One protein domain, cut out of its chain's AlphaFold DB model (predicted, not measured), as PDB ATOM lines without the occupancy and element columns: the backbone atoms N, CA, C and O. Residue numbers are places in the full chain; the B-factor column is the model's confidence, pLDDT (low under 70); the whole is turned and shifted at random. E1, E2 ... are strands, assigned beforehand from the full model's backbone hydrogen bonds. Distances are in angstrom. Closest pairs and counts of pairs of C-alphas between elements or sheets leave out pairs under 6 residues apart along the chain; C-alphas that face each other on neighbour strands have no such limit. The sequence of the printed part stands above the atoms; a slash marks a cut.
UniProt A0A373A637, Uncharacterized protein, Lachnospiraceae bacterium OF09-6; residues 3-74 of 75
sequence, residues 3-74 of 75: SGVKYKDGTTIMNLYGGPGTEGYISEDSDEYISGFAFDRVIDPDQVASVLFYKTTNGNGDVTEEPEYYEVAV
ATOM      1  N   SER A   3      47.307  16.146 -20.770       82.69
ATOM      2  CA  SER A   3      48.247  15.410 -21.623       82.69
ATOM      3  C   SER A   3      47.556  14.391 -22.517       82.69
ATOM      4  O   SER A   3      48.079  14.020 -23.570       82.69
ATOM      5  N   GLY A   4      46.399  13.901 -22.075       88.75
ATOM      6  CA  GLY A   4      45.699  12.806 -22.718       88.75
ATOM      7  C   GLY A   4      44.416  12.411 -22.002       88.75
ATOM      8  O   GLY A   4      44.061  12.970 -20.964       88.75
ATOM      9  N   VAL A   5      43.743  11.414 -22.562       91.94
ATOM     10  CA  VAL A   5      42.559  10.773 -21.983       91.94
ATOM     11  C   VAL A   5      42.687   9.259 -22.080       91.94
ATOM     12  O   VAL A   5      43.326   8.731 -22.995       91.94
ATOM     13  N   LYS A   6      42.040   8.564 -21.150       94.31
ATOM     14  CA  LYS A   6      41.864   7.115 -21.177       94.31
ATOM     15  C   LYS A   6      40.382   6.798 -21.274       94.31
ATOM     16  O   LYS A   6      39.573   7.355 -20.530       94.31
ATOM     17  N   TYR A   7      40.041   5.909 -22.187       95.12
ATOM     18  CA  TYR A   7      38.686   5.454 -22.438       95.12
ATOM     19  C   TYR A   7      38.308   4.284 -21.523       95.12
ATOM     20  O   TYR A   7      39.166   3.605 -20.952       95.12
ATOM     21  N   LYS A   8      37.003   4.033 -21.387       96.19
ATOM     22  CA  LYS A   8      36.427   2.943 -20.575       96.19
ATOM     23  C   LYS A   8      36.857   1.546 -21.031       96.19
ATOM     24  O   LYS A   8      36.872   0.625 -20.221       96.19
ATOM     25  N   ASP A   9      37.221   1.393 -22.300       95.94
ATOM     26  CA  ASP A   9      37.748   0.150 -22.874       95.94
ATOM     27  C   ASP A   9      39.255  -0.058 -22.611       95.94
ATOM     28  O   ASP A   9      39.812  -1.088 -22.987       95.94
ATOM     29  N   GLY A  10      39.915   0.904 -21.956       93.44
ATOM     30  CA  GLY A  10      41.349   0.893 -21.676       93.44
ATOM     31  C   GLY A  10      42.216   1.562 -22.746       93.44
ATOM     32  O   GLY A  10      43.425   1.670 -22.545       93.44
ATOM     33  N   THR A  11      41.636   2.043 -23.850       93.88
ATOM     34  CA  THR A  11      42.365   2.790 -24.882       93.88
ATOM     35  C   THR A  11      42.885   4.116 -24.325       93.88
ATOM     36  O   THR A  11      42.140   4.866 -23.700       93.88
ATOM     37  N   THR A  12      44.144   4.458 -24.609       92.19
ATOM     38  CA  THR A  12      44.755   5.731 -24.193       92.19
ATOM     39  C   THR A  12      45.110   6.590 -25.403       92.19
ATOM     40  O   THR A  12      45.758   6.118 -26.338       92.19
ATOM     41  N   ILE A  13      44.741   7.872 -25.363       89.31
ATOM     42  CA  ILE A  13      45.185   8.882 -26.328       89.31
ATOM     43  C   ILE A  13      46.050   9.908 -25.598       89.31
ATOM     44  O   ILE A  13      45.561  10.622 -24.729       89.31
ATOM     45  N   MET A  14      47.324   9.986 -25.984       86.44
ATOM     46  CA  MET A  14      48.314  10.923 -25.443       86.44
ATOM     47  C   MET A  14      48.674  12.016 -26.447       86.44
ATOM     48  O   MET A  14      48.400  11.886 -27.642       86.44
ATOM     49  N   ASN A  15      49.379  13.038 -25.955       79.38
ATOM     50  CA  ASN A  15      49.912  14.154 -26.736       79.38
ATOM     51  C   ASN A  15      48.807  14.917 -27.475       79.38
ATOM     52  O   ASN A  15      48.969  15.281 -28.639       79.38
ATOM     53  N   LEU A  16      47.673  15.125 -26.800       79.75
ATOM     54  CA  LEU A  16      46.576  15.918 -27.338       79.75
ATOM     55  C   LEU A  16      47.070  17.350 -27.575       79.75
ATOM     56  O   LEU A  16      47.426  18.060 -26.632       79.75
ATOM     57  N   TYR A  17      47.117  17.770 -28.838       73.75
ATOM     58  CA  TYR A  17      47.459  19.149 -29.161       73.75
ATOM     59  C   TYR A  17      46.263  20.033 -28.822       73.75
ATOM     60  O   TYR A  17      45.194  19.820 -29.373       73.75
ATOM     61  N   GLY A  18      46.440  21.000 -27.917       70.38
ATOM     62  CA  GLY A  18      45.351  21.851 -27.427       70.38
ATOM     63  C   GLY A  18      45.136  23.168 -28.186       70.38
ATOM     64  O   GLY A  18      44.183  23.887 -27.895       70.38
ATOM     65  N   GLY A  19      46.003  23.522 -29.140       73.25
ATOM     66  CA  GLY A  19      45.896  24.797 -29.856       73.25
ATOM     67  C   GLY A  19      45.767  26.026 -28.931       73.25
ATOM     68  O   GLY A  19      46.116  25.966 -27.750       73.25
ATOM     69  N   PRO A  20      45.296  27.174 -29.449       77.50
ATOM     70  CA  PRO A  20      44.884  28.290 -28.605       77.50
ATOM     71  C   PRO A  20      43.634  27.919 -27.791       77.50
ATOM     72  O   PRO A  20      42.720  27.270 -28.299       77.50
ATOM     73  N   GLY A  21      43.581  28.368 -26.537       80.56
ATOM     74  CA  GLY A  21      42.500  28.040 -25.613       80.56
ATOM     75  C   GLY A  21      42.486  28.927 -24.371       80.56
ATOM     76  O   GLY A  21      43.178  29.945 -24.313       80.56
ATOM     77  N   THR A  22      41.677  28.541 -23.390       82.94
ATOM     78  CA  THR A  22      41.546  29.224 -22.100       82.94
ATOM     79  C   THR A  22      41.703  28.228 -20.962       82.94
ATOM     80  O   THR A  22      41.223  27.097 -21.041       82.94
ATOM     81  N   GLU A  23      42.373  28.645 -19.895       85.06
ATOM     82  CA  GLU A  23      42.456  27.875 -18.664       85.06
ATOM     83  C   GLU A  23      42.408  28.811 -17.451       85.06
ATOM     84  O   GLU A  23      42.945  29.921 -17.504       85.06
ATOM     85  N   GLY A  24      41.746  28.390 -16.376       83.25
ATOM     86  CA  GLY A  24      41.612  29.198 -15.164       83.25
ATOM     87  C   GLY A  24      40.417  28.810 -14.300       83.25
ATOM     88  O   GLY A  24      39.560  28.027 -14.703       83.25
ATOM     89  N   TYR A  25      40.363  29.379 -13.098       87.25
ATOM     90  CA  TYR A  25      39.168  29.307 -12.261       87.25
ATOM     91  C   TYR A  25      38.058  30.178 -12.849       87.25
ATOM     92  O   TYR A  25      38.336  31.243 -13.405       87.25
ATOM     93  N   ILE A  26      36.805  29.738 -12.713       88.25
ATOM     94  CA  ILE A  26      35.639  30.478 -13.236       88.25
ATOM     95  C   ILE A  26      35.550  31.889 -12.624       88.25
ATOM     96  O   ILE A  26      35.141  32.839 -13.293       88.25
ATOM     97  N   SER A  27      35.950  32.030 -11.360       88.81
ATOM     98  CA  SER A  27      36.018  33.291 -10.618       88.81
ATOM     99  C   SER A  27      36.986  33.156  -9.442       88.81
ATOM    100  O   SER A  27      37.362  32.041  -9.091       88.81
ATOM    101  N   GLU A  28      37.336  34.269  -8.792       86.75
ATOM    102  CA  GLU A  28      38.233  34.280  -7.620       86.75
ATOM    103  C   GLU A  28      37.722  33.417  -6.451       86.75
ATOM    104  O   GLU A  28      38.525  32.831  -5.734       86.75
ATOM    105  N   ASP A  29      36.399  33.284  -6.310       91.88
ATOM    106  CA  ASP A  29      35.758  32.502  -5.243       91.88
ATOM    107  C   ASP A  29      35.333  31.080  -5.670       91.88
ATOM    108  O   ASP A  29      34.627  30.401  -4.926       91.88
ATOM    109  N   SER A  30      35.681  30.634  -6.884       87.38
ATOM    110  CA  SER A  30      35.246  29.325  -7.393       87.38
ATOM    111  C   SER A  30      36.331  28.267  -7.232       87.38
ATOM    112  O   SER A  30      37.456  28.459  -7.682       87.38
ATOM    113  N   ASP A  31      35.954  27.105  -6.697       88.50
ATOM    114  CA  ASP A  31      36.788  25.896  -6.718       88.50
ATOM    115  C   ASP A  31      36.767  25.193  -8.092       88.50
ATOM    116  O   ASP A  31      37.437  24.177  -8.301       88.50
ATOM    117  N   GLU A  32      35.978  25.701  -9.042       86.69
ATOM    118  CA  GLU A  32      35.835  25.125 -10.373       86.69
ATOM    119  C   GLU A  32      36.874  25.708 -11.335       86.69
ATOM    120  O   GLU A  32      36.888  26.907 -11.635       86.69
ATOM    121  N   TYR A  33      37.739  24.826 -11.833       82.25
ATOM    122  CA  TYR A  33      38.758  25.126 -12.829       82.25
ATOM    123  C   TYR A  33      38.320  24.610 -14.199       82.25
ATOM    124  O   TYR A  33      38.025  23.425 -14.360       82.25
ATOM    125  N   ILE A  34      38.334  25.488 -15.199       85.69
ATOM    126  CA  ILE A  34      38.054  25.145 -16.594       85.69
ATOM    127  C   ILE A  34      39.340  25.156 -17.408       85.69
ATOM    128  O   ILE A  34      40.215  25.999 -17.230       85.69
ATOM    129  N   SER A  35      39.427  24.208 -18.335       78.06
ATOM    130  CA  SER A  35      40.512  24.071 -19.299       78.06
ATOM    131  C   SER A  35      39.890  23.723 -20.647       78.06
ATOM    132  O   SER A  35      39.391  22.616 -20.844       78.06
ATOM    133  N   GLY A  36      39.833  24.706 -21.541       82.38
ATOM    134  CA  GLY A  36      39.171  24.617 -22.838       82.38
ATOM    135  C   GLY A  36      40.164  24.870 -23.961       82.38
ATOM    136  O   GLY A  36      40.615  25.997 -24.153       82.38
ATOM    137  N   PHE A  37      40.477  23.823 -24.716       80.06
ATOM    138  CA  PHE A  37      41.508  23.816 -25.746       80.06
ATOM    139  C   PHE A  37      40.980  23.141 -27.016       80.06
ATOM    140  O   PHE A  37      40.175  22.210 -26.949       80.06
ATOM    141  N   ALA A  38      41.407  23.626 -28.180       78.00
ATOM    142  CA  ALA A  38      41.071  23.018 -29.458       78.00
ATOM    143  C   ALA A  38      41.912  21.753 -29.659       78.00
ATOM    144  O   ALA A  38      43.115  21.840 -29.884       78.00
ATOM    145  N   PHE A  39      41.270  20.588 -29.607       78.00
ATOM    146  CA  PHE A  39      41.938  19.319 -29.865       78.00
ATOM    147  C   PHE A  39      41.969  18.980 -31.356       78.00
ATOM    148  O   PHE A  39      40.997  19.195 -32.080       78.00
ATOM    149  N   ASP A  40      43.075  18.393 -31.815       81.81
ATOM    150  CA  ASP A  40      43.244  17.875 -33.183       81.81
ATOM    151  C   ASP A  40      42.414  16.605 -33.458       81.81
ATOM    152  O   ASP A  40      42.420  16.068 -34.568       81.81
ATOM    153  N   ARG A  41      41.694  16.112 -32.445       81.62
ATOM    154  CA  ARG A  41      40.895  14.886 -32.478       81.62
ATOM    155  C   ARG A  41      39.540  15.109 -31.826       81.62
ATOM    156  O   ARG A  41      39.428  15.801 -30.818       81.62
ATOM    157  N   VAL A  42      38.523  14.448 -32.373       85.75
ATOM    158  CA  VAL A  42      37.209  14.343 -31.731       85.75
ATOM    159  C   VAL A  42      37.313  13.335 -30.590       85.75
ATOM    160  O   VAL A  42      37.782  12.215 -30.793       85.75
ATOM    161  N   ILE A  43      36.882  13.744 -29.400       88.00
ATOM    162  CA  ILE A  43      36.833  12.917 -28.194       88.00
ATOM    163  C   ILE A  43      35.366  12.792 -27.800       88.00
ATOM    164  O   ILE A  43      34.684  13.806 -27.666       88.00
ATOM    165  N   ASP A  44      34.893  11.560 -27.630       91.69
ATOM    166  CA  ASP A  44      33.582  11.298 -27.042       91.69
ATOM    167  C   ASP A  44      33.723  11.299 -25.509       91.69
ATOM    168  O   ASP A  44      34.293  10.346 -24.960       91.69
ATOM    169  N   PRO A  45      33.258  12.350 -24.807       90.06
ATOM    170  CA  PRO A  45      33.423  12.456 -23.361       90.06
ATOM    171  C   PRO A  45      32.705  11.330 -22.609       90.06
ATOM    172  O   PRO A  45      33.191  10.913 -21.559       90.06
ATOM    173  N   ASP A  46      31.624  10.765 -23.160       94.75
ATOM    174  CA  ASP A  46      30.874   9.685 -22.509       94.75
ATOM    175  C   ASP A  46      31.661   8.372 -22.480       94.75
ATOM    176  O   ASP A  46      31.356   7.472 -21.690       94.75
ATOM    177  N   GLN A  47      32.688   8.239 -23.320       95.00
ATOM    178  CA  GLN A  47      33.569   7.076 -23.345       95.00
ATOM    179  C   GLN A  47      34.856   7.294 -22.543       95.00
ATOM    180  O   GLN A  47      35.593   6.330 -22.325       95.00
ATOM    181  N   VAL A  48      35.125   8.511 -22.063       94.12
ATOM    182  CA  VAL A  48      36.301   8.808 -21.239       94.12
ATOM    183  C   VAL A  48      36.086   8.278 -19.819       94.12
ATOM    184  O   VAL A  48      35.077   8.548 -19.173       94.12
ATOM    185  N   ALA A  49      37.052   7.506 -19.327       96.12
ATOM    186  CA  ALA A  49      37.113   7.058 -17.940       96.12
ATOM    187  C   ALA A  49      37.937   8.020 -17.073       96.12
ATOM    188  O   ALA A  49      37.611   8.249 -15.909       96.12
ATOM    189  N   SER A  50      39.002   8.600 -17.632       94.31
ATOM    190  CA  SER A  50      39.899   9.487 -16.891       94.31
ATOM    191  C   SER A  50      40.669  10.455 -17.786       94.31
ATOM    192  O   SER A  50      41.024  10.128 -18.923       94.31
ATOM    193  N   VAL A  51      41.014  11.614 -17.226       90.75
ATOM    194  CA  VAL A  51      41.920  12.605 -17.819       90.75
ATOM    195  C   VAL A  51      43.338  12.386 -17.287       90.75
ATOM    196  O   VAL A  51      43.524  12.079 -16.109       90.75
ATOM    197  N   LEU A  52      44.337  12.531 -18.159       89.44
ATOM    198  CA  LEU A  52      45.747  12.289 -17.857       89.44
ATOM    199  C   LEU A  52      46.527  13.607 -17.820       89.44
ATOM    200  O   LEU A  52      46.416  14.421 -18.739       89.44
ATOM    201  N   PHE A  53      47.351  13.794 -16.791       85.12
ATOM    202  CA  PHE A  53      48.185  14.987 -16.601       85.12
ATOM    203  C   PHE A  53      49.638  14.585 -16.383       85.12
ATOM    204  O   PHE A  53      49.896  13.784 -15.492       85.12
ATOM    205  N   TYR A  54      50.590  15.150 -17.127       79.00
ATOM    206  CA  TYR A  54      52.013  14.868 -16.913       79.00
ATOM    207  C   TYR A  54      52.401  15.135 -15.455       79.00
ATOM    208  O   TYR A  54      52.139  16.215 -14.917       79.00
ATOM    209  N   LYS A  55      53.071  14.164 -14.837       77.94
ATOM    210  CA  LYS A  55      53.864  14.405 -13.636       77.94
ATOM    211  C   LYS A  55      55.024  15.289 -14.088       77.94
ATOM    212  O   LYS A  55      55.746  14.913 -15.006       77.94
ATOM    213  N   THR A  56      55.178  16.479 -13.518       64.69
ATOM    214  CA  THR A  56      56.270  17.385 -13.892       64.69
ATOM    215  C   THR A  56      57.598  16.653 -13.711       64.69
ATOM    216  O   THR A  56      57.990  16.350 -12.585       64.69
ATOM    217  N   THR A  57      58.293  16.338 -14.802       56.53
ATOM    218  CA  THR A  57      59.658  15.838 -14.717       56.53
ATOM    219  C   THR A  57      60.532  17.031 -14.359       56.53
ATOM    220  O   THR A  57      60.709  17.959 -15.147       56.53
ATOM    221  N   ASN A  58      61.067  17.046 -13.135       47.72
ATOM    222  CA  ASN A  58      62.256  17.847 -12.849       47.72
ATOM    223  C   ASN A  58      63.247  17.502 -13.964       47.72
ATOM    224  O   ASN A  58      63.519  16.318 -14.126       47.72
ATOM    225  N   GLY A  59      63.657  18.486 -14.774       45.44
ATOM    226  CA  GLY A  59      64.208  18.348 -16.135       45.44
ATOM    227  C   GLY A  59      65.510  17.552 -16.311       45.44
ATOM    228  O   GLY A  59      66.414  18.009 -16.999       45.44
ATOM    229  N   ASN A  60      65.596  16.363 -15.727       47.34
ATOM    230  CA  ASN A  60      66.746  15.476 -15.691       47.34
ATOM    231  C   ASN A  60      66.537  14.179 -16.478       47.34
ATOM    232  O   ASN A  60      67.390  13.307 -16.409       47.34
ATOM    233  N   GLY A  61      65.454  14.054 -17.251       48.69
ATOM    234  CA  GLY A  61      65.331  13.008 -18.274       48.69
ATOM    235  C   GLY A  61      65.408  11.561 -17.772       48.69
ATOM    236  O   GLY A  61      65.606  10.668 -18.590       48.69
ATOM    237  N   ASP A  62      65.256  11.315 -16.469       48.44
ATOM    238  CA  ASP A  62      65.183   9.959 -15.936       48.44
ATOM    239  C   ASP A  62      63.795   9.383 -16.222       48.44
ATOM    240  O   ASP A  62      62.782   9.823 -15.676       48.44
ATOM    241  N   VAL A  63      63.768   8.395 -17.113       48.56
ATOM    242  CA  VAL A  63      62.593   7.573 -17.400       48.56
ATOM    243  C   VAL A  63      62.350   6.684 -16.181       48.56
ATOM    244  O   VAL A  63      63.098   5.742 -15.927       48.56
ATOM    245  N   THR A  64      61.332   7.005 -15.389       52.16
ATOM    246  CA  THR A  64      60.917   6.192 -14.238       52.16
ATOM    247  C   THR A  64      60.023   5.028 -14.680       52.16
ATOM    248  O   THR A  64      59.252   5.180 -15.620       52.16
ATOM    249  N   GLU A  65      60.062   3.887 -13.979       56.16
ATOM    250  CA  GLU A  65      59.183   2.719 -14.234       56.16
ATOM    251  C   GLU A  65      57.682   3.000 -13.987       56.16
ATOM    252  O   GLU A  65      56.815   2.208 -14.351       56.16
ATOM    253  N   GLU A  66      57.367   4.138 -13.368       57.78
ATOM    254  CA  GLU A  66      56.013   4.606 -13.091       57.78
ATOM    255  C   GLU A  66      55.409   5.359 -14.285       57.78
ATOM    256  O   GLU A  66      56.130   6.086 -14.971       57.78
ATOM    257  N   PRO A  67      54.076   5.291 -14.498       61.75
ATOM    258  CA  PRO A  67      53.433   6.089 -15.530       61.75
ATOM    259  C   PRO A  67      53.742   7.572 -15.301       61.75
ATOM    260  O   PRO A  67      53.552   8.103 -14.200       61.75
ATOM    261  N   GLU A  68      54.186   8.238 -16.365       77.00
ATOM    262  CA  GLU A  68      54.604   9.647 -16.382       77.00
ATOM    263  C   GLU A  68      53.429  10.628 -16.183       77.00
ATOM    264  O   GLU A  68      53.575  11.835 -16.378       77.00
ATOM    265  N   TYR A  69      52.244  10.133 -15.805       82.69
ATOM    266  CA  TYR A  69      51.005  10.902 -15.717       82.69
ATOM    267  C   TYR A  69      50.221  10.578 -14.439       82.69
ATOM    268  O   TYR A  69      50.206   9.441 -13.966       82.69
ATOM    269  N   TYR A  70      49.540  11.581 -13.889       87.69
ATOM    270  CA  TYR A  70      48.434  11.413 -12.953       87.69
ATOM    271  C   TYR A  70      47.155  11.068 -13.728       87.69
ATOM    272  O   TYR A  70      46.846  11.725 -14.723       87.69
ATOM    273  N   GLU A  71      46.412  10.063 -13.260       91.94
ATOM    274  CA  GLU A  71      45.113   9.650 -13.805       91.94
ATOM    275  C   GLU A  71      43.996  10.174 -12.895       91.94
ATOM    276  O   GLU A  71      43.928   9.818 -11.717       91.94
ATOM    277  N   VAL A  72      43.135  11.043 -13.426       91.19
ATOM    278  CA  VAL A  72      42.003  11.625 -12.693       91.19
ATOM    279  C   VAL A  72      40.711  11.104 -13.300       91.19
ATOM    280  O   VAL A  72      40.399  11.408 -14.451       91.19
ATOM    281  N   ALA A  73      39.967  10.304 -12.536       92.94
ATOM    282  CA  ALA A  73      38.698   9.745 -12.985       92.94
ATOM    283  C   ALA A  73      37.681  10.854 -13.292       92.94
ATOM    284  O   ALA A  73      37.515  11.794 -12.507       92.94
ATOM    285  N   VAL A  74      36.992  10.722 -14.423       88.38
ATOM    286  CA  VAL A  74      35.844  11.567 -14.766       88.38
ATOM    287  C   VAL A  74      34.624  11.025 -14.015       88.38
ATOM    288  O   VAL A  74      34.452   9.809 -13.918       88.38
TER     289      VAL A  74
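What this domain is: This is residues 3 to 74 of the 75 residues of an uncharacterized protein of Lachnospiraceae bacterium OF09-6 (UniProt A0A373A637). A four-stranded antiparallel sheet, E2, E1, E5, E6, has the two-stranded hairpin of E3 and E4 set off from it, and residues 58 to 66 stick out as a loop. The 72 printed residues hold six named strands, E1 to E6 in order, and no named helix; the class is all strand, with 30 residues, under half, in named elements. The whole is loose, radius of gyration of the C-alphas 14.0 A, spanning 38 by 31 by 23 A.

How they stand to each other: Look first at inner strands E1, residues 3 to 7, and E5, residues 48 to 54, antiparallel, with N 6 and O 50 within hydrogen-bond range at 2.9 A. Edge strand E2, residues 12 to 14, makes a hairpin with E1, N 5 to O 13 2.9 A. Edge strand E6, residues 69 to 73, makes one with E5, N 70 to O 53 2.7 A. The hairpin of E3, residues 21 to 25, and E4, residues 33 to 37, has N 36 to O 22 at 2.8 A; both are apart from E1, E2, E5 and E6.

Where its parts are: Find C-alpha 3 at (48.247, 15.410, -21.623), where E1 begins; E5 runs 17.4 A, and E6 ends at C-alpha 73, (38.698, 9.745, -12.985).

The domain as a whole: The farthest C-alphas, Asp 29 and Glu 65, are 38.9 A apart. The printed part has no cut; the link E5 to E6 is long, and residues 56 to 67 have pLDDT under 70.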